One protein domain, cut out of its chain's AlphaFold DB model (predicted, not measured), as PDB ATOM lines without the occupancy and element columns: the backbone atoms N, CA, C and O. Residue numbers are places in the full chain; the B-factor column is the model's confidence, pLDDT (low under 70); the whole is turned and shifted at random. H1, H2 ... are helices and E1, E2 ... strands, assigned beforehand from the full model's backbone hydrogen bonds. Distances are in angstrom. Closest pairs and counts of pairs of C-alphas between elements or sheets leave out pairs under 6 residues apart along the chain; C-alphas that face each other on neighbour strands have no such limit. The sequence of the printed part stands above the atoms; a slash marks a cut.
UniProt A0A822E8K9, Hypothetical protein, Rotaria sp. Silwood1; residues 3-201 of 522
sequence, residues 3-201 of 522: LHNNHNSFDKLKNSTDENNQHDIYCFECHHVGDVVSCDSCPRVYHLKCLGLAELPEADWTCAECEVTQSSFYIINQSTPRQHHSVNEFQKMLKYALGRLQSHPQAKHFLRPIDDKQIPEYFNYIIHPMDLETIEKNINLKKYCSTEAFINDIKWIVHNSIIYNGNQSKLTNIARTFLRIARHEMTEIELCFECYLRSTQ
ATOM      1  N   LEU A   3     190.320 142.324  71.227       40.16
ATOM      2  CA  LEU A   3     191.036 143.160  72.202       40.16
ATOM      3  C   LEU A   3     192.354 143.711  71.617       40.16
ATOM      4  O   LEU A   3     192.654 144.892  71.761       40.16
ATOM      5  N   HIS A   4     193.106 142.887  70.876       36.94
ATOM      6  CA  HIS A   4     194.423 143.261  70.337       36.94
ATOM      7  C   HIS A   4     194.415 144.392  69.296       36.94
ATOM      8  O   HIS A   4     195.409 145.108  69.193       36.94
ATOM      9  N   ASN A   5     193.315 144.612  68.568       39.50
ATOM     10  CA  ASN A   5     193.258 145.702  67.586       39.50
ATOM     11  C   ASN A   5     193.009 147.080  68.224       39.50
ATOM     12  O   ASN A   5     193.414 148.084  67.645       39.50
ATOM     13  N   ASN A   6     192.421 147.144  69.426       43.59
ATOM     14  CA  ASN A   6     192.248 148.409  70.148       43.59
ATOM     15  C   ASN A   6     193.527 148.850  70.885       43.59
ATOM     16  O   ASN A   6     193.807 150.047  70.934       43.59
ATOM     17  N   HIS A   7     194.336 147.917  71.409       48.12
ATOM     18  CA  HIS A   7     195.549 148.260  72.170       48.12
ATOM     19  C   HIS A   7     196.566 149.072  71.340       48.12
ATOM     20  O   HIS A   7     197.001 150.132  71.778       48.12
ATOM     21  N   ASN A   8     196.847 148.673  70.091       42.28
ATOM     22  CA  ASN A   8     197.782 149.395  69.209       42.28
ATOM     23  C   ASN A   8     197.327 150.817  68.806       42.28
ATOM     24  O   ASN A   8     198.140 151.607  68.318       42.28
ATOM     25  N   SER A   9     196.039 151.146  68.963       48.44
ATOM     26  CA  SER A   9     195.524 152.506  68.747       48.44
ATOM     27  C   SER A   9     195.677 153.369  69.997       48.44
ATOM     28  O   SER A   9     195.894 154.574  69.891       48.44
ATOM     29  N   PHE A  10     195.552 152.760  71.175       52.28
ATOM     30  CA  PHE A  10     195.512 153.453  72.455       52.28
ATOM     31  C   PHE A  10     196.866 154.101  72.799       52.28
ATOM     32  O   PHE A  10     196.927 155.299  73.081       52.28
ATOM     33  N   ASP A  11     197.965 153.357  72.632       50.84
ATOM     34  CA  ASP A  11     199.327 153.843  72.914       50.84
ATOM     35  C   ASP A  11     199.784 154.978  71.978       50.84
ATOM     36  O   ASP A  11     200.738 155.695  72.280       50.84
ATOM     37  N   LYS A  12     199.102 155.186  70.842       46.19
ATOM     38  CA  LYS A  12     199.370 156.318  69.941       46.19
ATOM     39  C   LYS A  12     198.644 157.599  70.343       46.19
ATOM     40  O   LYS A  12     199.228 158.662  70.165       46.19
ATOM     41  N   LEU A  13     197.427 157.519  70.894       50.81
ATOM     42  CA  LEU A  13     196.695 158.708  71.362       50.81
ATOM     43  C   LEU A  13     197.214 159.224  72.715       50.81
ATOM     44  O   LEU A  13     197.269 160.434  72.919       50.81
ATOM     45  N   LYS A  14     197.653 158.339  73.622       48.28
ATOM     46  CA  LYS A  14     198.201 158.755  74.932       48.28
ATOM     47  C   LYS A  14     199.442 159.655  74.826       48.28
ATOM     48  O   LYS A  14     199.685 160.463  75.712       48.28
ATOM     49  N   ASN A  15     200.201 159.552  73.734       40.25
ATOM     50  CA  ASN A  15     201.395 160.369  73.485       40.25
ATOM     51  C   ASN A  15     201.088 161.799  72.982       40.25
ATOM     52  O   ASN A  15     202.020 162.524  72.636       40.25
ATOM     53  N   SER A  16     199.814 162.208  72.915       45.12
ATOM     54  CA  SER A  16     199.400 163.562  72.502       45.12
ATOM     55  C   SER A  16     198.479 164.287  73.491       45.12
ATOM     56  O   SER A  16     198.033 165.391  73.191       45.12
ATOM     57  N   THR A  17     198.148 163.687  74.637       41.47
ATOM     58  CA  THR A  17     197.227 164.275  75.626       41.47
ATOM     59  C   THR A  17     197.979 165.045  76.709       41.47
ATOM     60  O   THR A  17     198.821 164.460  77.389       41.47
ATOM     61  N   ASP A  18     197.632 166.324  76.897       44.25
ATOM     62  CA  ASP A  18     198.050 167.138  78.047       44.25
ATOM     63  C   ASP A  18     197.752 166.430  79.381       44.25
ATOM     64  O   ASP A  18     196.739 165.743  79.524       44.25
ATOM     65  N   GLU A  19     198.580 166.673  80.401       46.09
ATOM     66  CA  GLU A  19     198.433 166.074  81.743       46.09
ATOM     67  C   GLU A  19     197.129 166.485  82.470       46.09
ATOM     68  O   GLU A  19     196.741 165.869  83.460       46.09
ATOM     69  N   ASN A  20     196.399 167.472  81.939       51.41
ATOM     70  CA  ASN A  20     195.082 167.927  82.402       51.41
ATOM     71  C   ASN A  20     193.911 167.227  81.674       51.41
ATOM     72  O   ASN A  20     192.914 167.875  81.354       51.41
ATOM     73  N   ASN A  21     194.027 165.930  81.360       59.25
ATOM     74  CA  ASN A  21     193.103 165.206  80.473       59.25
ATOM     75  C   ASN A  21     191.681 165.023  81.068       59.25
ATOM     76  O   ASN A  21     191.320 163.964  81.582       59.25
ATOM     77  N   GLN A  22     190.880 166.091  81.031       80.88
ATOM     78  CA  GLN A  22     189.560 166.209  81.666       80.88
ATOM     79  C   GLN A  22     188.406 165.689  80.788       80.88
ATOM     80  O   GLN A  22     187.271 165.568  81.260       80.88
ATOM     81  N   HIS A  23     188.691 165.366  79.526       92.00
ATOM     82  CA  HIS A  23     187.752 164.811  78.556       92.00
ATOM     83  C   HIS A  23     188.079 163.351  78.245       92.00
ATOM     84  O   HIS A  23     189.222 162.911  78.333       92.00
ATOM     85  N   ASP A  24     187.048 162.596  77.883       94.06
ATOM     86  CA  ASP A  24     187.171 161.221  77.412       94.06
ATOM     87  C   ASP A  24     187.854 161.164  76.025       94.06
ATOM     88  O   ASP A  24     187.910 162.155  75.302       94.06
ATOM     89  N   ILE A  25     188.345 159.993  75.623       94.06
ATOM     90  CA  ILE A  25     188.826 159.716  74.259       94.06
ATOM     91  C   ILE A  25     187.856 158.819  73.471       94.06
ATOM     92  O   ILE A  25     187.986 158.663  72.255       94.06
ATOM     93  N   TYR A  26     186.881 158.210  74.151       97.06
ATOM     94  CA  TYR A  26     185.865 157.356  73.553       97.06
ATOM     95  C   TYR A  26     184.610 158.174  73.247       97.06
ATOM     96  O   TYR A  26     184.014 158.800  74.121       97.06
ATOM     97  N   CYS A  27     184.146 158.133  71.997       97.00
ATOM     98  CA  CYS A  27     182.905 158.800  71.607       97.00
ATOM     99  C   CYS A  27     181.726 158.303  72.463       97.00
ATOM    100  O   CYS A  27     181.418 157.110  72.468       97.00
ATOM    101  N   PHE A  28     181.006 159.197  73.137       97.19
ATOM    102  CA  PHE A  28     179.938 158.820  74.065       97.19
ATOM    103  C   PHE A  28     178.745 158.133  73.371       97.19
ATOM    104  O   PHE A  28     178.040 157.352  74.002       97.19
ATOM    105  N   GLU A  29     178.554 158.356  72.064       95.50
ATOM    106  CA  GLU A  29     177.497 157.725  71.253       95.50
ATOM    107  C   GLU A  29     177.861 156.305  70.780       95.50
ATOM    108  O   GLU A  29     177.048 155.393  70.899       95.50
ATOM    109  N   CYS A  30     179.066 156.094  70.227       96.75
ATOM    110  CA  CYS A  30     179.452 154.800  69.634       96.75
ATOM    111  C   CYS A  30     180.477 154.001  70.447       96.75
ATOM    112  O   CYS A  30     180.682 152.822  70.165       96.75
ATOM    113  N   HIS A  31     181.114 154.620  71.437       97.25
ATOM    114  CA  HIS A  31     182.072 154.035  72.385       97.25
ATOM    115  C   HIS A  31     183.388 153.536  71.757       97.25
ATOM    116  O   HIS A  31     184.051 152.658  72.301       97.25
ATOM    117  N   HIS A  32     183.763 154.106  70.610       95.75
ATOM    118  CA  HIS A  32     185.042 153.876  69.934       95.75
ATOM    119  C   HIS A  32     185.909 155.142  69.995       95.75
ATOM    120  O   HIS A  32     185.371 156.248  70.095       95.75
ATOM    121  N   VAL A  33     187.229 154.962  69.903       93.75
ATOM    122  CA  VAL A  33     188.209 156.044  69.695       93.75
ATOM    123  C   VAL A  33     188.189 156.548  68.247       93.75
ATOM    124  O   VAL A  33     187.727 155.837  67.350       93.75
ATOM    125  N   GLY A  34     188.735 157.742  68.021       91.69
ATOM    126  CA  GLY A  34     188.894 158.357  66.703       91.69
ATOM    127  C   GLY A  34     188.961 159.881  66.801       91.69
ATOM    128  O   GLY A  34     189.217 160.420  67.878       91.69
ATOM    129  N   ASP A  35     188.700 160.569  65.689       91.50
ATOM    130  CA  ASP A  35     188.646 162.035  65.632       91.50
ATOM    131  C   ASP A  35     187.362 162.551  66.307       91.50
ATOM    132  O   ASP A  35     186.292 162.672  65.693       91.50
ATOM    133  N   VAL A  36     187.457 162.796  67.612       93.62
ATOM    134  CA  VAL A  36     186.352 163.220  68.478       93.62
ATOM    135  C   VAL A  36     186.421 164.710  68.807       93.62
ATOM    136  O   VAL A  36     187.494 165.303  68.876       93.62
ATOM    137  N   VAL A  37     185.255 165.314  69.039       92.44
ATOM    138  CA  VAL A  37     185.110 166.695  69.507       92.44
ATOM    139  C   VAL A  37     184.579 166.731  70.938       92.44
ATOM    140  O   VAL A  37     183.683 165.957  71.293       92.44
ATOM    141  N   SER A  38     185.138 167.624  71.753       93.25
ATOM    142  CA  SER A  38     184.854 167.743  73.186       93.25
ATOM    143  C   SER A  38     183.683 168.669  73.487       93.25
ATOM    144  O   SER A  38     183.523 169.700  72.846       93.25
ATOM    145  N   CYS A  39     182.873 168.309  74.485       92.94
ATOM    146  CA  CYS A  39     181.830 169.170  75.037       92.94
ATOM    147  C   CYS A  39     182.422 170.164  76.048       92.94
ATOM    148  O   CYS A  39     183.071 169.752  77.009       92.94
ATOM    149  N   ASP A  40     182.108 171.454  75.928       90.62
ATOM    150  CA  ASP A  40     182.641 172.475  76.847       90.62
ATOM    151  C   ASP A  40     182.068 172.363  78.273       90.62
ATOM    152  O   ASP A  40     182.703 172.750  79.250       90.62
ATOM    153  N   SER A  41     180.870 171.783  78.413       90.00
ATOM    154  CA  SER A  41     180.166 171.646  79.701       90.00
ATOM    155  C   SER A  41     180.366 170.301  80.424       90.00
ATOM    156  O   SER A  41     179.839 170.134  81.524       90.00
ATOM    157  N   CYS A  42     181.032 169.297  79.830       93.25
ATOM    158  CA  CYS A  42     181.275 168.009  80.504       93.25
ATOM    159  C   CYS A  42     182.377 167.166  79.830       93.25
ATOM    160  O   CYS A  42     182.652 167.382  78.655       93.25
ATOM    161  N   PRO A  43     182.918 166.124  80.500       95.50
ATOM    162  CA  PRO A  43     183.967 165.252  79.950       95.50
ATOM    163  C   PRO A  43     183.632 164.484  78.659       95.50
ATOM    164  O   PRO A  43     184.484 163.767  78.150       95.50
ATOM    165  N   ARG A  44     182.400 164.549  78.137       95.88
ATOM    166  CA  ARG A  44     181.981 163.726  76.992       95.88
ATOM    167  C   ARG A  44     182.552 164.252  75.682       95.88
ATOM    168  O   ARG A  44     182.508 165.453  75.415       95.88
ATOM    169  N   VAL A  45     182.959 163.320  74.827       96.06
ATOM    170  CA  VAL A  45     183.422 163.589  73.462       96.06
ATOM    171  C   VAL A  45     182.593 162.812  72.443       96.06
ATOM    172  O   VAL A  45     181.961 161.809  72.780       96.06
ATOM    173  N   TYR A  46     182.552 163.269  71.193       95.81
ATOM    174  CA  TYR A  46     181.712 162.677  70.147       95.81
ATOM    175  C   TYR A  46     182.383 162.744  68.774       95.81
ATOM    176  O   TYR A  46     183.005 163.742  68.440       95.81
ATOM    177  N   HIS A  47     182.195 161.740  67.916       94.94
ATOM    178  CA  HIS A  47     182.514 161.895  66.491       94.94
ATOM    179  C   HIS A  47     181.475 162.808  65.817       94.94
ATOM    180  O   HIS A  47     180.273 162.592  65.997       94.94
ATOM    181  N   LEU A  48     181.904 163.728  64.945       92.56
ATOM    182  CA  LEU A  48     181.007 164.552  64.111       92.56
ATOM    183  C   LEU A  48     179.960 163.702  63.365       92.56
ATOM    184  O   LEU A  48     178.758 163.962  63.440       92.56
ATOM    185  N   LYS A  49     180.402 162.589  62.765       93.69
ATOM    186  CA  LYS A  49     179.534 161.606  62.099       93.69
ATOM    187  C   LYS A  49     178.485 160.984  63.032       93.69
ATOM    188  O   LYS A  49     177.366 160.738  62.592       93.69
ATOM    189  N   CYS A  50     178.816 160.736  64.302       94.06
ATOM    190  CA  CYS A  50     177.861 160.216  65.291       94.06
ATOM    191  C   CYS A  50     176.819 161.270  65.696       94.06
ATOM    192  O   CYS A  50     175.674 160.920  65.964       94.06
ATOM    193  N   LEU A  51     177.188 162.554  65.679       90.62
ATOM    194  CA  LEU A  51     176.256 163.669  65.870       90.62
ATOM    195  C   LEU A  51     175.392 163.954  64.625       90.62
ATOM    196  O   LEU A  51     174.414 164.691  64.725       90.62
ATOM    197  N   GLY A  52     175.735 163.382  63.464       89.50
ATOM    198  CA  GLY A  52     175.110 163.709  62.179       89.50
ATOM    199  C   GLY A  52     175.530 165.080  61.634       89.50
ATOM    200  O   GLY A  52     174.770 165.694  60.890       89.50
ATOM    201  N   LEU A  53     176.709 165.568  62.028       87.12
ATOM    202  CA  LEU A  53     177.266 166.858  61.628       87.12
ATOM    203  C   LEU A  53     178.394 166.660  60.608       87.12
ATOM    204  O   LEU A  53     179.146 165.689  60.695       87.12
ATOM    205  N   ALA A  54     178.518 167.596  59.665       85.38
ATOM    206  CA  ALA A  54     179.677 167.677  58.775       85.38
ATOM    207  C   ALA A  54     180.864 168.356  59.479       85.38
ATOM    208  O   ALA A  54     181.972 167.835  59.451       85.38
ATOM    209  N   GLU A  55     180.598 169.473  60.161       85.38
ATOM    210  CA  GLU A  55     181.569 170.297  60.891       85.38
ATOM    211  C   GLU A  55     180.950 170.767  62.223       85.38
ATOM    212  O   GLU A  55     179.729 170.681  62.418       85.38
ATOM    213  N   LEU A  56     181.780 171.226  63.167       79.19
ATOM    214  CA  LEU A  56     181.294 171.909  64.372       79.19
ATOM    215  C   LEU A  56     180.918 173.369  64.052       79.19
ATOM    216  O   LEU A  56     181.508 173.958  63.150       79.19
ATOM    217  N   PRO A  57     179.992 173.985  64.813       76.38
ATOM    218  CA  PRO A  57     179.838 175.439  64.825       76.38
ATOM    219  C   PRO A  57     181.143 176.135  65.249       76.38
ATOM    220  O   PRO A  57     181.901 175.589  66.044       76.38
ATOM    221  N   GLU A  58     181.368 177.372  64.793       70.75
ATOM    222  CA  GLU A  58     182.536 178.184  65.194       70.75
ATOM    223  C   GLU A  58     182.495 178.673  66.660       70.75
ATOM    224  O   GLU A  58     183.466 179.245  67.154       70.75
ATOM    225  N   ALA A  59     181.363 178.485  67.343       77.88
ATOM    226  CA  ALA A  59     181.125 178.898  68.723       77.88
ATOM    227  C   ALA A  59     181.219 177.718  69.706       77.88
ATOM    228  O   ALA A  59     181.091 176.562  69.298       77.88
ATOM    229  N   ASP A  60     181.369 178.039  70.997       84.56
ATOM    230  CA  ASP A  60     181.363 177.097  72.126       84.56
ATOM    231  C   ASP A  60     180.268 176.019  71.962       84.56
ATOM    232  O   ASP A  60     179.089 176.315  71.725       84.56
ATOM    233  N   TRP A  61     180.660 174.748  72.070       88.88
ATOM    234  CA  TRP A  61     179.826 173.598  71.756       88.88
ATOM    235  C   TRP A  61     179.462 172.772  72.995       88.88
ATOM    236  O   TRP A  61     180.289 172.162  73.675       88.88
ATOM    237  N   THR A  62     178.156 172.672  73.239       90.75
ATOM    238  CA  THR A  62     177.583 171.843  74.301       90.75
ATOM    239  C   THR A  62     176.903 170.607  73.709       90.75
ATOM    240  O   THR A  62     176.150 170.692  72.736       90.75
ATOM    241  N   CYS A  63     177.161 169.431  74.290       92.19
ATOM    242  CA  CYS A  63     176.527 168.191  73.850       92.19
ATOM    243  C   CYS A  63     175.048 168.114  74.260       92.19
ATOM    244  O   CYS A  63     174.640 168.667  75.285       92.19
ATOM    245  N   ALA A  64     174.262 167.341  73.505       89.88
ATOM    246  CA  ALA A  64     172.821 167.191  73.729       89.88
ATOM    247  C   ALA A  64     172.467 166.710  75.152       89.88
ATOM    248  O   ALA A  64     171.430 167.080  75.692       89.88
ATOM    249  N   GLU A  65     173.337 165.923  75.793       92.06
ATOM    250  CA  GLU A  65     173.119 165.462  77.171       92.06
ATOM    251  C   GLU A  65     173.177 166.611  78.186       92.06
ATOM    252  O   GLU A  65     172.397 166.638  79.140       92.06
ATOM    253  N   CYS A  66     174.070 167.581  77.974       90.75
ATOM    254  CA  CYS A  66     174.150 168.798  78.779       90.75
ATOM    255  C   CYS A  66     173.007 169.761  78.447       90.75
ATOM    256  O   CYS A  66     172.359 170.247  79.369       90.75
ATOM    257  N   GLU A  67     172.717 169.972  77.161       88.94
ATOM    258  CA  GLU A  67     171.640 170.852  76.683       88.94
ATOM    259  C   GLU A  67     170.270 170.431  77.244       88.94
ATOM    260  O   GLU A  67     169.544 171.258  77.797       88.94
ATOM    261  N   VAL A  68     169.944 169.132  77.205       86.19
ATOM    262  CA  VAL A  68     168.713 168.602  77.818       86.19
ATOM    263  C   VAL A  68     168.745 168.746  79.341       86.19
ATOM    264  O   VAL A  68     167.760 169.190  79.921       86.19
ATOM    265  N   THR A  69     169.866 168.438  80.008       84.25
ATOM    266  CA  THR A  69     169.969 168.564  81.477       84.25
ATOM    267  C   THR A  69     169.730 170.008  81.943       84.25
ATOM    268  O   THR A  69     168.991 170.226  82.904       84.25
ATOM    269  N   GLN A  70     170.317 170.986  81.244       80.94
ATOM    270  CA  GLN A  70     170.146 172.422  81.493       80.94
ATOM    271  C   GLN A  70     168.713 172.885  81.184       80.94
ATOM    272  O   GLN A  70     168.109 173.592  81.990       80.94
ATOM    273  N   SER A  71     168.138 172.433  80.065       75.12
ATOM    274  CA  SER A  71     166.762 172.764  79.666       75.12
ATOM    275  C   SER A  71     165.727 172.231  80.661       75.12
ATOM    276  O   SER A  71     164.843 172.978  81.078       75.12
ATOM    277  N   SER A  72     165.856 170.975  81.107       73.00
ATOM    278  CA  SER A  72     164.983 170.396  82.138       73.00
ATOM    279  C   SER A  72     165.045 171.199  83.441       73.00
ATOM    280  O   SER A  72     164.005 171.504  84.019       73.00
ATOM    281  N   PHE A  73     166.243 171.602  83.880       68.88
ATOM    282  CA  PHE A  73     166.417 172.439  85.072       68.88
ATOM    283  C   PHE A  73     165.748 173.817  84.927       68.88
ATOM    284  O   PHE A  73     165.039 174.259  85.829       68.88
ATOM    285  N   TYR A  74     165.919 174.480  83.781       56.81
ATOM    286  CA  TYR A  74     165.289 175.773  83.498       56.81
ATOM    287  C   TYR A  74     163.755 175.687  83.524       56.81
ATOM    288  O   TYR A  74     163.101 176.492  84.187       56.81
ATOM    289  N   ILE A  75     163.181 174.671  82.867       57.06
ATOM    290  CA  ILE A  75     161.729 174.444  82.831       57.06
ATOM    291  C   ILE A  75     161.179 174.216  84.245       57.06
ATOM    292  O   ILE A  75     160.179 174.837  84.605       57.06
ATOM    293  N   ILE A  76     161.841 173.388  85.062       58.56
ATOM    294  CA  ILE A  76     161.432 173.121  86.452       58.56
ATOM    295  C   ILE A  76     161.386 174.417  87.279       58.56
ATOM    296  O   ILE A  76     160.443 174.616  88.039       58.56
ATOM    297  N   ASN A  77     162.355 175.320  87.097       55.00
ATOM    298  CA  ASN A  77     162.465 176.536  87.909       55.00
ATOM    299  C   ASN A  77     161.595 177.715  87.436       55.00
ATOM    300  O   ASN A  77     161.322 178.608  88.233       55.00
ATOM    301  N   GLN A  78     161.162 177.755  86.169       47.34
ATOM    302  CA  GLN A  78     160.347 178.867  85.643       47.34
ATOM    303  C   GLN A  78     158.842 178.570  85.534       47.34
ATOM    304  O   GLN A  78     158.037 179.497  85.432       47.34
ATOM    305  N   SER A  79     158.423 177.302  85.589       42.25
ATOM    306  CA  SER A  79     157.043 176.879  85.275       42.25
ATOM    307  C   SER A  79     156.011 177.072  86.405       42.25
ATOM    308  O   SER A  79     155.145 176.222  86.604       42.25
ATOM    309  N   THR A  80     156.012 178.231  87.075       35.50
ATOM    310  CA  THR A  80     155.011 178.691  88.075       35.50
ATOM    311  C   THR A  80     154.900 177.865  89.386       35.50
ATOM    312  O   THR A  80     155.427 176.760  89.467       35.50
ATOM    313  N   PRO A  81     154.218 178.358  90.452       38.59
ATOM    314  CA  PRO A  81     154.245 177.757  91.802       38.59
ATOM    315  C   PRO A  81     153.490 176.422  92.006       38.59
ATOM    316  O   PRO A  81     152.841 176.221  93.035       38.59
ATOM    317  N   ARG A  82     153.535 175.486  91.053       40.91
ATOM    318  CA  ARG A  82     153.014 174.120  91.219       40.91
ATOM    319  C   ARG A  82     154.121 173.109  90.949       40.91
ATOM    320  O   ARG A  82     154.687 173.098  89.870       40.91
ATOM    321  N   GLN A  83     154.330 172.218  91.920       51.38
ATOM    322  CA  GLN A  83     155.430 171.245  92.008       51.38
ATOM    323  C   GLN A  83     156.771 171.755  92.578       51.38
ATOM    324  O   GLN A  83     157.805 171.132  92.346       51.38
ATOM    325  N   HIS A  84     156.763 172.787  93.435       49.22
ATOM    326  CA  HIS A  84     157.853 172.981  94.408       49.22
ATOM    327  C   HIS A  84     157.826 171.869  95.466       49.22
ATOM    328  O   HIS A  84     157.393 172.057  96.604       49.22
ATOM    329  N   HIS A  85     158.296 170.692  95.069       60.16
ATOM    330  CA  HIS A  85     158.684 169.649  96.001       60.16
ATOM    331  C   HIS A  85     160.027 170.009  96.578       60.16
ATOM    332  O   HIS A  85     160.911 170.492  95.869       60.16
ATOM    333  N   SER A  86     160.169 169.804  97.885       68.38
ATOM    334  CA  SER A  86     161.447 170.093  98.523       68.38
ATOM    335  C   SER A  86     162.530 169.268  97.830       68.38
ATOM    336  O   SER A  86     162.293 168.114  97.457       68.38
ATOM    337  N   VAL A  87     163.741 169.815  97.695       70.62
ATOM    338  CA  VAL A  87     164.874 169.079  97.101       70.62
ATOM    339  C   VAL A  87     165.042 167.708  97.780       70.62
ATOM    340  O   VAL A  87     165.376 166.717  97.136       70.62
ATOM    341  N   ASN A  88     164.706 167.624  99.071       82.06
ATOM    342  CA  ASN A  88     164.694 166.403  99.875       82.06
ATOM    343  C   ASN A  88     163.684 165.340  99.383       82.06
ATOM    344  O   ASN A  88     164.003 164.151  99.409       82.06
ATOM    345  N   GLU A  89     162.488 165.725  98.917       85.31
ATOM    346  CA  GLU A  89     161.512 164.803  98.310       85.31
ATOM    347  C   GLU A  89     162.011 164.264  96.967       85.31
ATOM    348  O   GLU A  89     161.909 163.060  96.721       85.31
ATOM    349  N   PHE A  90     162.614 165.115  96.127       87.25
ATOM    350  CA  PHE A  90     163.207 164.672  94.863       87.25
ATOM    351  C   PHE A  90     164.352 163.680  95.097       87.25
ATOM    352  O   PHE A  90     164.319 162.571  94.559       87.25
ATOM    353  N   GLN A  91     165.294 163.993  95.998       90.75
ATOM    354  CA  GLN A  91     166.353 163.042  96.360       90.75
ATOM    355  C   GLN A  91     165.779 161.743  96.955       90.75
ATOM    356  O   GLN A  91     166.285 160.661  96.661       90.75
ATOM    357  N   LYS A  92     164.693 161.797  97.742       91.94
ATOM    358  CA  LYS A  92     164.015 160.595  98.258       91.94
ATOM    359  C   LYS A  92     163.450 159.718  97.131       91.94
ATOM    360  O   LYS A  92     163.562 158.496  97.213       91.94
ATOM    361  N   MET A  93     162.901 160.308  96.069       93.00
ATOM    362  CA  MET A  93     162.458 159.559  94.885       93.00
ATOM    363  C   MET A  93     163.628 158.933  94.120       93.00
ATOM    364  O   MET A  93     163.551 157.755  93.775       93.00
ATOM    365  N   LEU A  94     164.739 159.658  93.946       95.50
ATOM    366  CA  LEU A  94     165.952 159.094  93.342       95.50
ATOM    367  C   LEU A  94     166.521 157.925  94.164       95.50
ATOM    368  O   LEU A  94     166.967 156.942  93.576       95.50
ATOM    369  N   LYS A  95     166.445 157.962  95.505       96.19
ATOM    370  CA  LYS A  95     166.824 156.817  96.358       96.19
ATOM    371  C   LYS A  95     165.956 155.584  96.106       96.19
ATOM    372  O   LYS A  95     166.491 154.479  96.057       96.19
ATOM    373  N   TYR A  96     164.644 155.743  95.912       95.56
ATOM    374  CA  TYR A  96     163.780 154.611  95.552       95.56
ATOM    375  C   TYR A  96     164.142 154.029  94.182       95.56
ATOM    376  O   TYR A  96     164.269 152.809  94.066       95.56
ATOM    377  N   ALA A  97     164.381 154.885  93.185       96.62
ATOM    378  CA  ALA A  97     164.819 154.460  91.860       96.62
ATOM    379  C   ALA A  97     166.161 153.708  91.927       96.62
ATOM    380  O   ALA A  97     166.271 152.590  91.425       96.62
ATOM    381  N   LEU A  98     167.161 154.266  92.619       98.06
ATOM    382  CA  LEU A  98     168.461 153.628  92.837       98.06
ATOM    383  C   LEU A  98     168.328 152.277  93.557       98.06
ATOM    384  O   LEU A  98     168.953 151.300  93.144       98.06
ATOM    385  N   GLY A  99     167.448 152.184  94.556       97.12
ATOM    386  CA  GLY A  99     167.135 150.934  95.246       97.12
ATOM    387  C   GLY A  99     166.627 149.832  94.305       97.12
ATOM    388  O   GLY A  99     166.950 148.660  94.513       97.12
ATOM    389  N   ARG A 100     165.904 150.168  93.222       95.81
ATOM    390  CA  ARG A 100     165.517 149.192  92.180       95.81
ATOM    391  C   ARG A 100     166.720 148.650  91.411       95.81
ATOM    392  O   ARG A 100     166.752 147.459  91.110       95.81
ATOM    393  N   LEU A 101     167.708 149.498  91.114       97.38
ATOM    394  CA  LEU A 101     168.945 149.097  90.438       97.38
ATOM    395  C   LEU A 101     169.809 148.222  91.360       97.38
ATOM    396  O   LEU A 101     170.235 147.143  90.953       97.38
ATOM    397  N   GLN A 102     170.007 148.651  92.610       97.00
ATOM    398  CA  GLN A 102     170.758 147.911  93.633       97.00
ATOM    399  C   GLN A 102     170.128 146.537  93.942       97.00
ATOM    400  O   GLN A 102     170.852 145.570  94.171       97.00
ATOM    401  N   SER A 103     168.795 146.420  93.878       95.75
ATOM    402  CA  SER A 103     168.060 145.158  94.085       95.75
ATOM    403  C   SER A 103     168.147 144.168  92.912       95.75
ATOM    404  O   SER A 103     167.627 143.054  93.011       95.75
ATOM    405  N   HIS A 104     168.758 144.534  91.780       94.56
ATOM    406  CA  HIS A 104     168.881 143.626  90.641       94.56
ATOM    407  C   HIS A 104     169.812 142.441  90.991       94.56
ATOM    408  O   HIS A 104     170.931 142.679  91.448       94.56
ATOM    409  N   PRO A 105     169.450 141.168  90.713       93.31
ATOM    410  CA  PRO A 105     170.209 139.995  91.186       93.31
ATOM    411  C   PRO A 105     171.692 139.944  90.781       93.31
ATOM    412  O   PRO A 105     172.491 139.245  91.397       93.31
ATOM    413  N   GLN A 106     172.069 140.672  89.727       91.00
ATOM    414  CA  GLN A 106     173.438 140.736  89.208       91.00
ATOM    415  C   GLN A 106     174.127 142.091  89.471       91.00
ATOM    416  O   GLN A 106     175.153 142.380  88.858       91.00
ATOM    417  N   ALA A 107     173.592 142.926  90.373       93.69
ATOM    418  CA  ALA A 107     174.112 144.270  90.651       93.69
ATOM    419  C   ALA A 107     175.527 144.310  91.236       93.69
ATOM    420  O   ALA A 107     176.214 145.312  91.062       93.69
ATOM    421  N   LYS A 108     175.994 143.219  91.858       94.31
ATOM    422  CA  LYS A 108     177.263 143.142  92.608       94.31
ATOM    423  C   LYS A 108     178.495 143.746  91.915       94.31
ATOM    424  O   LYS A 108     179.351 144.284  92.601       94.31
ATOM    425  N   HIS A 109     178.574 143.683  90.584       92.38
ATOM    426  CA  HIS A 109     179.702 144.200  89.793       92.38
ATOM    427  C   HIS A 109     179.699 145.727  89.598       92.38
ATOM    428  O   HIS A 109     180.647 146.263  89.039       92.38
ATOM    429  N   PHE A 110     178.638 146.409  90.029       96.56
ATOM    430  CA  PHE A 110     178.425 147.848  89.857       96.56
ATOM    431  C   PHE A 110     178.008 148.540  91.166       96.56
ATOM    432  O   PHE A 110     177.659 149.715  91.150       96.56
ATOM    433  N   LEU A 111     177.987 147.816  92.294       95.75
ATOM    434  CA  LEU A 111     177.551 148.359  93.586       95.75
ATOM    435  C   LEU A 111     178.538 149.358  94.194       95.75
ATOM    436  O   LEU A 111     178.116 150.136  95.036       95.75
ATOM    437  N   ARG A 112     179.822 149.289  93.829       95.69
ATOM    438  CA  ARG A 112     180.920 150.076  94.403       95.69
ATOM    439  C   ARG A 112     181.902 150.501  93.306       95.69
ATOM    440  O   ARG A 112     181.902 149.851  92.253       95.69
ATOM    441  N   PRO A 113     182.762 151.509  93.550       95.19
ATOM    442  CA  PRO A 113     183.861 151.841  92.651       95.19
ATOM    443  C   PRO A 113     184.764 150.631  92.381       95.19
ATOM    444  O   PRO A 113     184.929 149.765  93.244       95.19
ATOM    445  N   ILE A 114     185.376 150.589  91.195       91.69
ATOM    446  CA  ILE A 114     186.421 149.609  90.883       91.69
ATOM    447  C   ILE A 114     187.656 149.912  91.740       91.69
ATOM    448  O   ILE A 114     188.134 151.044  91.771       91.69
ATOM    449  N   ASP A 115     188.155 148.896  92.441       88.19
ATOM    450  CA  ASP A 115     189.396 148.971  93.207       88.19
ATOM    451  C   ASP A 115     190.590 148.863  92.251       88.19
ATOM    452  O   ASP A 115     190.798 147.826  91.618       88.19
ATOM    453  N   ASP A 116     191.377 149.933  92.169       83.44
ATOM    454  CA  ASP A 116     192.601 150.030  91.364       83.44
ATOM    455  C   ASP A 116     193.595 148.896  91.674       83.44
ATOM    456  O   ASP A 116     194.270 148.382  90.791       83.44
ATOM    457  N   LYS A 117     193.617 148.385  92.912       86.50
ATOM    458  CA  LYS A 117     194.474 147.244  93.280       86.50
ATOM    459  C   LYS A 117     194.002 145.913  92.696       86.50
ATOM    460  O   LYS A 117     194.785 144.969  92.637       86.50
ATOM    461  N   GLN A 118     192.725 145.814  92.324       84.69
ATOM    462  CA  GLN A 118     192.127 144.613  91.737       84.69
ATOM    463  C   GLN A 118     192.146 144.656  90.208       84.69
ATOM    464  O   GLN A 118     192.212 143.596  89.590       84.69
ATOM    465  N   ILE A 119     192.072 145.852  89.612       85.75
ATOM    466  CA  ILE A 119     192.098 146.059  88.158       85.75
ATOM    467  C   ILE A 119     192.947 147.307  87.815       85.75
ATOM    468  O   ILE A 119     192.379 148.335  87.428       85.75
ATOM    469  N   PRO A 120     194.291 147.250  87.945       84.44
ATOM    470  CA  PRO A 120     195.174 148.409  87.738       84.44
ATOM    471  C   PRO A 120     195.093 149.002  86.325       84.44
ATOM    472  O   PRO A 120     195.385 150.172  86.085       84.44
ATOM    473  N   GLU A 121     194.697 148.192  85.346       87.75
ATOM    474  CA  GLU A 121     194.533 148.619  83.968       87.75
ATOM    475  C   GLU A 121     193.222 149.383  83.705       87.75
ATOM    476  O   GLU A 121     193.107 150.019  82.658       87.75
ATOM    477  N   TYR A 122     192.249 149.376  84.624       89.94
ATOM    478  CA  TYR A 122     190.927 149.986  84.410       89.94
ATOM    479  C   TYR A 122     191.016 151.493  84.139       89.94
ATOM    480  O   TYR A 122     190.467 151.990  83.152       89.94
ATOM    481  N   PHE A 123     191.774 152.208  84.972       89.12
ATOM    482  CA  PHE A 123     191.952 153.660  84.887       89.12
ATOM    483  C   PHE A 123     192.884 154.101  83.751       89.12
ATOM    484  O   PHE A 123     192.981 155.292  83.472       89.12
ATOM    485  N   ASN A 124     193.513 153.165  83.027       88.81
ATOM    486  CA  ASN A 124     194.104 153.511  81.736       88.81
ATOM    487  C   ASN A 124     193.017 153.837  80.709       88.81
ATOM    488  O   ASN A 124     193.188 154.780  79.949       88.81
ATOM    489  N   TYR A 125     191.910 153.092  80.691       90.44
ATOM    490  CA  TYR A 125     190.866 153.242  79.673       90.44
ATOM    491  C   TYR A 125     189.701 154.131  80.120       90.44
ATOM    492  O   TYR A 125     189.050 154.741  79.278       90.44
ATOM    493  N   ILE A 126     189.404 154.187  81.422       93.56
ATOM    494  CA  ILE A 126     188.200 154.836  81.953       93.56
ATOM    495  C   ILE A 126     188.556 156.114  82.715       93.56
ATOM    496  O   ILE A 126     189.007 156.059  83.857       93.56
ATOM    497  N   ILE A 127     188.288 157.268  82.093       91.12
ATOM    498  CA  ILE A 127     188.573 158.598  82.665       91.12
ATOM    499  C   ILE A 127     187.466 159.062  83.626       91.12
ATOM    500  O   ILE A 127     187.749 159.719  84.626       91.12
ATOM    501  N   HIS A 128     186.204 158.688  83.378       94.00
ATOM    502  CA  HIS A 128     185.066 159.069  84.225       94.00
ATOM    503  C   HIS A 128     184.398 157.843  84.885       94.00
ATOM    504  O   HIS A 128     183.351 157.378  84.419       94.00
ATOM    505  N   PRO A 129     184.989 157.266  85.951       95.25
ATOM    506  CA  PRO A 129     184.423 156.114  86.652       95.25
ATOM    507  C   PRO A 129     183.063 156.450  87.282       95.25
ATOM    508  O   PRO A 129     182.854 157.544  87.804       95.25
ATOM    509  N   MET A 130     182.132 155.493  87.245       97.56
ATOM    510  CA  MET A 130     180.795 155.641  87.820       97.56
ATOM    511  C   MET A 130     180.240 154.286  88.268       97.56
ATOM    512  O   MET A 130     180.436 153.270  87.597       97.56
ATOM    513  N   ASP A 131     179.523 154.289  89.388       97.88
ATOM    514  CA  ASP A 131     178.982 153.113  90.069       97.88
ATOM    515  C   ASP A 131     177.789 153.508  90.963       97.88
ATOM    516  O   ASP A 131     177.517 154.692  91.179       97.88
ATOM    517  N   LEU A 132     177.052 152.525  91.488       98.44
ATOM    518  CA  LEU A 132     175.816 152.778  92.233       98.44
ATOM    519  C   LEU A 132     176.043 153.404  93.626       98.44
ATOM    520  O   LEU A 132     175.145 154.099  94.101       98.44
ATOM    521  N   GLU A 133     177.207 153.231  94.265       98.12
ATOM    522  CA  GLU A 133     177.558 153.910  95.526       98.12
ATOM    523  C   GLU A 133     177.950 155.375  95.263       98.12
ATOM    524  O   GLU A 133     177.545 156.273  96.004       98.12
ATOM    525  N   THR A 134     178.687 155.650  94.182       98.31
ATOM    526  CA  THR A 134     178.986 157.023  93.739       98.31
ATOM    527  C   THR A 134     177.711 157.784  93.372       98.31
ATOM    528  O   THR A 134     177.542 158.934  93.786       98.31
ATOM    529  N   ILE A 135     176.757 157.134  92.699       98.56
ATOM    530  CA  ILE A 135     175.432 157.715  92.440       98.56
ATOM    531  C   ILE A 135     174.674 157.959  93.753       98.56
ATOM    532  O   ILE A 135     174.101 159.033  93.928       98.56
ATOM    533  N   GLU A 136     174.719 157.039  94.723       98.31
ATOM    534  CA  GLU A 136     174.106 157.256  96.042       98.31
ATOM    535  C   GLU A 136     174.691 158.483  96.762       98.31
ATOM    536  O   GLU A 136     173.952 159.312  97.303       98.31
ATOM    537  N   LYS A 137     176.018 158.653  96.717       98.12
ATOM    538  CA  LYS A 137     176.713 159.843  97.233       98.12
ATOM    539  C   LYS A 137     176.260 161.111  96.504       98.12
ATOM    540  O   LYS A 137     175.969 162.105  97.164       98.12
ATOM    541  N   ASN A 138     176.124 161.081  95.178       97.25
ATOM    542  CA  ASN A 138     175.637 162.217  94.389       97.25
ATOM    543  C   ASN A 138     174.175 162.596  94.727       97.25
ATOM    544  O   ASN A 138     173.877 163.791  94.811       97.25
ATOM    545  N   ILE A 139     173.291 161.623  95.012       95.88
ATOM    546  CA  ILE A 139     171.931 161.874  95.540       95.88
ATOM    547  C   ILE A 139     172.005 162.549  96.918       95.88
ATOM    548  O   ILE A 139     171.355 163.565  97.160       95.88
ATOM    549  N   ASN A 140     172.804 161.997  97.838       95.25
ATOM    550  CA  ASN A 140     172.952 162.533  99.197       95.25
ATOM    551  C   ASN A 140     173.505 163.969  99.205       95.25
ATOM    552  O   ASN A 140     173.069 164.788 100.010       95.25
ATOM    553  N   LEU A 141     174.404 164.284  98.270       94.69
ATOM    554  CA  LEU A 141     174.968 165.619  98.045       94.69
ATOM    555  C   LEU A 141     174.063 166.547  97.209       94.69
ATOM    556  O   LEU A 141     174.507 167.627  96.827       94.69
ATOM    557  N   LYS A 142     172.816 166.151  96.901       91.06
ATOM    558  CA  LYS A 142     171.847 166.939  96.111       91.06
ATOM    559  C   LYS A 142     172.389 167.408  94.743       91.06
ATOM    560  O   LYS A 142     171.994 168.466  94.255       91.06
ATOM    561  N   LYS A 143     173.284 166.639  94.105       91.00
ATOM    562  CA  LYS A 143     173.883 167.015  92.805       91.00
ATOM    563  C   LYS A 143     172.917 166.882  91.625       91.00
ATOM    564  O   LYS A 143     173.118 167.521  90.598       91.00
ATOM    565  N   TYR A 144     171.891 166.044  91.750       90.31
ATOM    566  CA  TYR A 144     170.894 165.857  90.700       90.31
ATOM    567  C   TYR A 144     169.770 166.885  90.836       90.31
ATOM    568  O   TYR A 144     168.966 166.809  91.768       90.31
ATOM    569  N   CYS A 145     169.710 167.807  89.874       84.25
ATOM    570  CA  CYS A 145     168.673 168.839  89.759       84.25
ATOM    571  C   CYS A 145     167.581 168.490  88.722       84.25
ATOM    572  O   CYS A 145     166.651 169.264  88.522       84.25
ATOM    573  N   SER A 146     167.704 167.348  88.037       86.88
ATOM    574  CA  SER A 146     166.725 166.827  87.076       86.88
ATOM    575  C   SER A 146     166.816 165.301  86.966       86.88
ATOM    576  O   SER A 146     167.796 164.683  87.393       86.88
ATOM    577  N   THR A 147     165.790 164.684  86.381       90.38
ATOM    578  CA  THR A 147     165.756 163.247  86.069       90.38
ATOM    579  C   THR A 147     166.795 162.869  85.009       90.38
ATOM    580  O   THR A 147     167.416 161.808  85.111       90.38
ATOM    581  N   GLU A 148     167.070 163.744  84.033       91.88
ATOM    582  CA  GLU A 148     168.154 163.524  83.070       91.88
ATOM    583  C   GLU A 148     169.545 163.539  83.701       91.88
ATOM    584  O   GLU A 148     170.373 162.719  83.307       91.88
ATOM    585  N   ALA A 149     169.801 164.381  84.710       92.50
ATOM    586  CA  ALA A 149     171.083 164.375  85.416       92.50
ATOM    587  C   ALA A 149     171.379 162.990  86.032       92.50
ATOM    588  O   ALA A 149     172.474 162.457  85.864       92.50
ATOM    589  N   PHE A 150     170.375 162.362  86.656       96.38
ATOM    590  CA  PHE A 150     170.485 161.003  87.201       96.38
ATOM    591  C   PHE A 150     170.675 159.938  86.102       96.38
ATOM    592  O   PHE A 150     171.542 159.069  86.207       96.38
ATOM    593  N   ILE A 151     169.907 160.015  85.007       97.50
ATOM    594  CA  ILE A 151     170.062 159.110  83.851       97.50
ATOM    595  C   ILE A 151     171.470 159.210  83.245       97.50
ATOM    596  O   ILE A 151     172.009 158.205  82.778       97.50
ATOM    597  N   ASN A 152     172.063 160.402  83.236       96.62
ATOM    598  CA  ASN A 152     173.345 160.669  82.597       96.62
ATOM    599  C   ASN A 152     174.543 160.057  83.338       96.62
ATOM    600  O   ASN A 152     175.496 159.645  82.672       96.62
ATOM    601  N   ASP A 153     174.462 159.869  84.658       98.25
ATOM    602  CA  ASP A 153     175.440 159.066  85.407       98.25
ATOM    603  C   ASP A 153     175.237 157.558  85.168       98.25
ATOM    604  O   ASP A 153     176.199 156.817  84.972       98.25
ATOM    605  N   ILE A 154     173.992 157.087  85.031       98.56
ATOM    606  CA  ILE A 154     173.732 155.691  84.628       98.56
ATOM    607  C   ILE A 154     174.247 155.399  83.204       98.56
ATOM    608  O   ILE A 154     174.694 154.282  82.928       98.56
ATOM    609  N   LYS A 155     174.246 156.385  82.294       98.44
ATOM    610  CA  LYS A 155     174.873 156.243  80.966       98.44
ATOM    611  C   LYS A 155     176.390 156.055  81.056       98.44
ATOM    612  O   LYS A 155     176.905 155.249  80.285       98.44
ATOM    613  N   TRP A 156     177.085 156.698  81.999       98.38
ATOM    614  CA  TRP A 156     178.517 156.450  82.233       98.38
ATOM    615  C   TRP A 156     178.791 154.990  82.619       98.38
ATOM    616  O   TRP A 156     179.684 154.373  82.047       98.38
ATOM    617  N   ILE A 157     177.958 154.376  83.472       98.50
ATOM    618  CA  ILE A 157     178.077 152.939  83.802       98.50
ATOM    619  C   ILE A 157     177.986 152.066  82.535       98.50
ATOM    620  O   ILE A 157     178.749 151.112  82.371       98.50
ATOM    621  N   VAL A 158     177.072 152.391  81.610       98.62
ATOM    622  CA  VAL A 158     176.946 151.676  80.325       98.62
ATOM    623  C   VAL A 158     178.163 151.912  79.433       98.62
ATOM    624  O   VAL A 158     178.716 150.945  78.914       98.62
ATOM    625  N   HIS A 159     178.588 153.165  79.276       98.44
ATOM    626  CA  HIS A 159     179.712 153.566  78.431       98.44
ATOM    627  C   HIS A 159     181.015 152.886  78.863       98.44
ATOM    628  O   HIS A 159     181.601 152.126  78.089       98.44
ATOM    629  N   ASN A 160     181.380 153.036  80.138       97.88
ATOM    630  CA  ASN A 160     182.567 152.428  80.734       97.88
ATOM    631  C   ASN A 160     182.517 150.900  80.627       97.88
ATOM    632  O   ASN A 160     183.524 150.243  80.357       97.88
ATOM    633  N   SER A 161     181.325 150.309  80.793       97.81
ATOM    634  CA  SER A 161     181.162 148.870  80.628       97.81
ATOM    635  C   SER A 161     181.395 148.417  79.182       97.81
ATOM    636  O   SER A 161     181.983 147.352  79.002       97.81
ATOM    637  N   ILE A 162     180.986 149.193  78.171       98.19
ATOM    638  CA  ILE A 162     181.228 148.872  76.753       98.19
ATOM    639  C   ILE A 162     182.710 148.996  76.402       98.19
ATOM    640  O   ILE A 162     183.230 148.085  75.762       98.19
ATOM    641  N   ILE A 163     183.376 150.069  76.839       96.69
ATOM    642  CA  ILE A 163     184.812 150.288  76.601       96.69
ATOM    643  C   ILE A 163     185.622 149.137  77.198       96.69
ATOM    644  O   ILE A 163     186.369 148.468  76.489       96.69
ATOM    645  N   TYR A 164     185.430 148.868  78.494       95.88
ATOM    646  CA  TYR A 164     186.279 147.931  79.224       95.88
ATOM    647  C   TYR A 164     185.943 146.456  78.953       95.88
ATOM    648  O   TYR A 164     186.831 145.619  78.831       95.88
ATOM    649  N   ASN A 165     184.654 146.110  78.856       95.44
ATOM    650  CA  ASN A 165     184.213 144.710  78.761       95.44
ATOM    651  C   ASN A 165     183.800 144.299  77.340       95.44
ATOM    652  O   ASN A 165     183.575 143.114  77.090       95.44
ATOM    653  N   GLY A 166     183.662 145.253  76.417       96.56
ATOM    654  CA  GLY A 166     183.182 145.028  75.059       96.56
ATOM    655  C   GLY A 166     181.654 144.991  74.936       96.56
ATOM    656  O   GLY A 166     180.928 144.472  75.783       96.56
ATOM    657  N   ASN A 167     181.159 145.485  73.799       95.50
ATOM    658  CA  ASN A 167     179.738 145.691  73.486       95.50
ATOM    659  C   ASN A 167     178.804 144.483  73.741       95.50
ATOM    660  O   ASN A 167     177.616 144.676  74.009       95.50
ATOM    661  N   GLN A 168     179.323 143.253  73.642       95.31
ATOM    662  CA  GLN A 168     178.569 141.997  73.782       95.31
ATOM    663  C   GLN A 168     178.704 141.334  75.167       95.31
ATOM    664  O   GLN A 168     178.180 140.239  75.380       95.31
ATOM    665  N   SER A 169     179.399 141.959  76.123       97.38
ATOM    666  CA  SER A 169     179.609 141.365  77.446       97.38
ATOM    667  C   SER A 169     178.315 141.223  78.252       97.38
ATOM    668  O   SER A 169     177.407 142.060  78.212       97.38
ATOM    669  N   LYS A 170     178.259 140.165  79.070       96.75
ATOM    670  CA  LYS A 170     177.190 139.958  80.058       96.75
ATOM    671  C   LYS A 170     177.107 141.130  81.044       96.75
ATOM    672  O   LYS A 170     176.001 141.540  81.380       96.75
ATOM    673  N   LEU A 171     178.247 141.706  81.443       96.25
ATOM    674  CA  LEU A 171     178.300 142.884  82.319       96.25
ATOM    675  C   LEU A 171     177.668 144.105  81.643       96.25
ATOM    676  O   LEU A 171     176.819 144.770  82.229       96.25
ATOM    677  N   THR A 172     177.972 144.325  80.368       98.19
ATOM    678  CA  THR A 172     177.377 145.401  79.572       98.19
ATOM    679  C   THR A 172     175.863 145.250  79.420       98.19
ATOM    680  O   THR A 172     175.123 146.229  79.515       98.19
ATOM    681  N   ASN A 173     175.364 144.025  79.249       97.69
ATOM    682  CA  ASN A 173     173.924 143.765  79.207       97.69
ATOM    683  C   ASN A 173     173.235 144.009  80.565       97.69
ATOM    684  O   ASN A 173     172.087 144.465  80.594       97.69
ATOM    685  N   ILE A 174     173.935 143.804  81.686       97.81
ATOM    686  CA  ILE A 174     173.465 144.211  83.020       97.81
ATOM    687  C   ILE A 174     173.431 145.747  83.130       97.81
ATOM    688  O   ILE A 174     172.386 146.298  83.469       97.81
ATOM    689  N   ALA A 175     174.492 146.457  82.730       98.38
ATOM    690  CA  ALA A 175     174.521 147.925  82.735       98.38
ATOM    691  C   ALA A 175     173.392 148.540  81.875       98.38
ATOM    692  O   ALA A 175     172.664 149.430  82.319       98.38
ATOM    693  N   ARG A 176     173.145 148.005  80.668       98.31
ATOM    694  CA  ARG A 176     171.987 148.386  79.830       98.31
ATOM    695  C   ARG A 176     170.646 148.131  80.513       98.31
ATOM    696  O   ARG A 176     169.668 148.824  80.238       98.31
ATOM    697  N   THR A 177     170.569 147.122  81.375       98.19
ATOM    698  CA  THR A 177     169.366 146.834  82.161       98.19
ATOM    699  C   THR A 177     169.142 147.905  83.223       98.19
ATOM    700  O   THR A 177     168.016 148.375  83.346       98.19
ATOM    701  N   PHE A 178     170.194 148.407  83.875       98.38
ATOM    702  CA  PHE A 178     170.080 149.562  84.775       98.38
ATOM    703  C   PHE A 178     169.617 150.821  84.058       98.38
ATOM    704  O   PHE A 178     168.715 151.485  84.553       98.38
ATOM    705  N   LEU A 179     170.144 151.115  82.865       98.38
ATOM    706  CA  LEU A 179     169.683 152.265  82.082       98.38
ATOM    707  C   LEU A 179     168.201 152.145  81.681       98.38
ATOM    708  O   LEU A 179     167.495 153.151  81.642       98.38
ATOM    709  N   ARG A 180     167.700 150.927  81.425       98.12
ATOM    710  CA  ARG A 180     166.265 150.680  81.195       98.12
ATOM    711  C   ARG A 180     165.428 150.893  82.461       98.12
ATOM    712  O   ARG A 180     164.404 151.562  82.373       98.12
ATOM    713  N   ILE A 181     165.871 150.380  83.612       97.69
ATOM    714  CA  ILE A 181     165.186 150.577  84.902       97.69
ATOM    715  C   ILE A 181     165.173 152.070  85.265       97.69
ATOM    716  O   ILE A 181     164.107 152.626  85.488       97.69
ATOM    717  N   ALA A 182     166.323 152.749  85.228       98.00
ATOM    718  CA  ALA A 182     166.441 154.174  85.534       98.00
ATOM    719  C   ALA A 182     165.513 155.033  84.658       98.00
ATOM    720  O   ALA A 182     164.775 155.860  85.183       98.00
ATOM    721  N   ARG A 183     165.479 154.798  83.336       96.25
ATOM    722  CA  ARG A 183     164.547 155.488  82.423       96.25
ATOM    723  C   ARG A 183     163.079 155.241  82.778       96.25
ATOM    724  O   ARG A 183     162.284 156.173  82.686       96.25
ATOM    725  N   HIS A 184     162.716 154.020  83.175       94.69
ATOM    726  CA  HIS A 184     161.357 153.708  83.618       94.69
ATOM    727  C   HIS A 184     160.994 154.476  84.896       94.69
ATOM    728  O   HIS A 184     160.019 155.222  84.885       94.69
ATOM    729  N   GLU A 185     161.811 154.375  85.949       95.19
ATOM    730  CA  GLU A 185     161.568 155.065  87.224       95.19
ATOM    731  C   GLU A 185     161.503 156.592  87.044       95.19
ATOM    732  O   GLU A 185     160.604 157.233  87.581       95.19
ATOM    733  N   MET A 186     162.394 157.182  86.233       93.56
ATOM    734  CA  MET A 186     162.349 158.619  85.936       93.56
ATOM    735  C   MET A 186     161.074 159.011  85.179       93.56
ATOM    736  O   MET A 186     160.487 160.045  85.480       93.56
ATOM    737  N   THR A 187     160.599 158.175  84.249       88.88
ATOM    738  CA  THR A 187     159.329 158.421  83.541       88.88
ATOM    739  C   THR A 187     158.138 158.373  84.503       88.88
ATOM    740  O   THR A 187     157.211 159.165  84.361       88.88
ATOM    741  N   GLU A 188     158.146 157.478  85.497       90.62
ATOM    742  CA  GLU A 188     157.096 157.424  86.524       90.62
ATOM    743  C   GLU A 188     157.116 158.655  87.448       90.62
ATOM    744  O   GLU A 188     156.050 159.154  87.812       90.62
ATOM    745  N   ILE A 189     158.304 159.176  87.783       88.94
ATOM    746  CA  ILE A 189     158.470 160.436  88.530       88.94
ATOM    747  C   ILE A 189     157.943 161.625  87.709       88.94
ATOM    748  O   ILE A 189     157.125 162.390  88.218       88.94
ATOM    749  N   GLU A 190     158.359 161.749  86.441       86.00
ATOM    750  CA  GLU A 190     157.931 162.811  85.509       86.00
ATOM    751  C   GLU A 190     156.412 162.805  85.262       86.00
ATOM    752  O   GLU A 190     155.811 163.855  85.056       86.00
ATOM    753  N   LEU A 191     155.774 161.631  85.300       86.44
ATOM    754  CA  LEU A 191     154.326 161.490  85.136       86.44
ATOM    755  C   LEU A 191     153.524 162.044  86.312       86.44
ATOM    756  O   LEU A 191     152.520 162.727  86.106       86.44
ATOM    757  N   CYS A 192     153.908 161.690  87.539       87.31
ATOM    758  CA  CYS A 192     153.352 162.268  88.758       87.31
ATOM    759  C   CYS A 192     154.173 161.834  89.973       87.31
ATOM    760  O   CYS A 192     154.060 160.696  90.446       87.31
ATOM    761  N   PHE A 193     154.918 162.781  90.539       87.31
ATOM    762  CA  PHE A 193     155.743 162.543  91.718       87.31
ATOM    763  C   PHE A 193     154.928 161.998  92.916       87.31
ATOM    764  O   PHE A 193     155.407 161.110  93.614       87.31
ATOM    765  N   GLU A 194     153.678 162.443  93.141       88.44
ATOM    766  CA  GLU A 194     152.839 161.942  94.248       88.44
ATOM    767  C   GLU A 194     152.454 160.484  94.056       88.44
ATOM    768  O   GLU A 194     152.544 159.688  94.992       88.44
ATOM    769  N   CYS A 195     152.027 160.115  92.847       90.50
ATOM    770  CA  CYS A 195     151.722 158.727  92.534       90.50
ATOM    771  C   CYS A 195     152.970 157.851  92.658       90.50
ATOM    772  O   CYS A 195     152.867 156.776  93.246       90.50
ATOM    773  N   TYR A 196     154.133 158.315  92.186       91.38
ATOM    774  CA  TYR A 196     155.395 157.601  92.367       91.38
ATOM    775  C   TYR A 196     155.728 157.421  93.856       91.38
ATOM    776  O   TYR A 196     155.764 156.289  94.342       91.38
ATOM    777  N   LEU A 197     155.857 158.522  94.602       89.12
ATOM    778  CA  LEU A 197     156.255 158.567  96.012       89.12
ATOM    779  C   LEU A 197     155.337 157.739  96.925       89.12
ATOM    780  O   LEU A 197     155.809 157.129  97.885       89.12
ATOM    781  N   ARG A 198     154.030 157.708  96.634       89.25
ATOM    782  CA  ARG A 198     153.046 156.896  97.366       89.25
ATOM    783  C   ARG A 198     153.096 155.422  96.957       89.25
ATOM    784  O   ARG A 198     152.943 154.565  97.819       89.25
ATOM    785  N   SER A 199     153.363 155.117  95.684       89.75
ATOM    786  CA  SER A 199     153.530 153.733  95.209       89.75
ATOM    787  C   SER A 199     154.810 153.066  95.729       89.75
ATOM    788  O   SER A 199     154.833 151.852  95.924       89.75
ATOM    789  N   THR A 200     155.861 153.846  96.008       85.94
ATOM    790  CA  THR A 200     157.109 153.360  96.622       85.94
ATOM    791  C   THR A 200     157.056 153.309  98.151       85.94
ATOM    792  O   THR A 200     157.911 152.675  98.766       85.94
ATOM    793  N   GLN A 201     156.034 153.909  98.776       77.19
ATOM    794  CA  GLN A 201     155.781 153.868 100.222       77.19
ATOM    795  C   GLN A 201     154.390 153.293 100.550       77.19
ATOM    796  O   GLN A 201     153.546 154.003 101.105       77.19
TER     797      GLN A 201
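What this domain is: This is residues 3 to 201 of the 522 residues of the protein "Hypothetical protein" of Rotaria sp. Silwood1 (UniProt A0A822E8K9). A small, loop-rich head holds the two-stranded hairpin E1 and E2 with short H2, and lies to one side of a larger helical body. In that body the long helical hairpin H7 and H8 is the core, H4 and H6 run side by side over it, H3 packs on residues 148 to 152 of H7, and H9 makes a corner at the end of H8, while H1 lies far out and touches no helix. The printed part has 199 residues, with nine named helices and two named strands in the order H1, E1, E2, H2, H3, H4, H5, H6, H7, H8, H9; the sheet, E1 - E2, is antiparallel, and the class is mostly helix. It is compact, with a radius of gyration of the C-alphas of 18.2 A and spans of 53 by 44 by 28 A.

Where its parts are: E1 is residues 36 to 38, beginning at C-alpha 36 (186.352, 163.220, 68.478), and E2 is residues 45 to 47. H2 is residues 48 to 51, and H3 is residues 64 to 78, 20.8 A long. H7 is residues 147 to 165, 27.2 A long, and H8, the longest helix, is residues 170 to 191, 31.8 A from C-alpha 170 (177.190, 139.958, 80.058) to C-alpha 191. H4 is residues 87 to 102, 22.2 A long; H5 is residues 122 to 125, H6 residues 132 to 140. H1 is residues 3 to 16, 22.1 A long, and H9 is residues 193 to 199, ending at C-alpha 199 (153.530, 153.733, 95.209).

How they stand to each other: In the hairpin E1 and E2, N 37 and O 46 are 2.8 A apart and N 46 and O 37 are 2.9 A apart, within hydrogen-bond range. H7 is the hub. It touches H8 at a shallow tilt of 7 degrees, opposite ways, the closest C-alphas being those of Val 158 and Ala 175, 5.1 A apart. With residues 148 to 152 alone it touches H3, closest at the C-alphas of Thr 69 and Glu 148, 5.6 A. With residues 163 to 164 alone it only just touches H5, with 3 pairs of C-alphas within 8 A, closest at Tyr 125 and Tyr 164, 7.0 A. H4 touches H6, closest at the C-alphas of Gln 91 and Ile 139, 5.8 A, and H8, closest at those of Ala 97 and Glu 185, 5.7 A. H9 is close to but not clearly touching H4, the C-alphas of Met 93 and Leu 197 being 6.4 A apart. Every O i to N i+4 pair is within hydrogen-bond range in H3, H4, H6, H7, H8 and H9, against 5 of 10 in H1; H2 and H5 are too short for such a pair.

The domain as a whole: The C-alphas farthest apart, those of His 4 and Pro 81, are 57.1 A apart. The printed part has no cut. The links H1 to E1, H2 to H3 and H4 to H5 are long, and residues 77 to 82, of which 77 to 78 belong to H3, stand free. The mean pLDDT of the printed part is 85.0, and residues 3 to 21 and 73 to 86 are under 70.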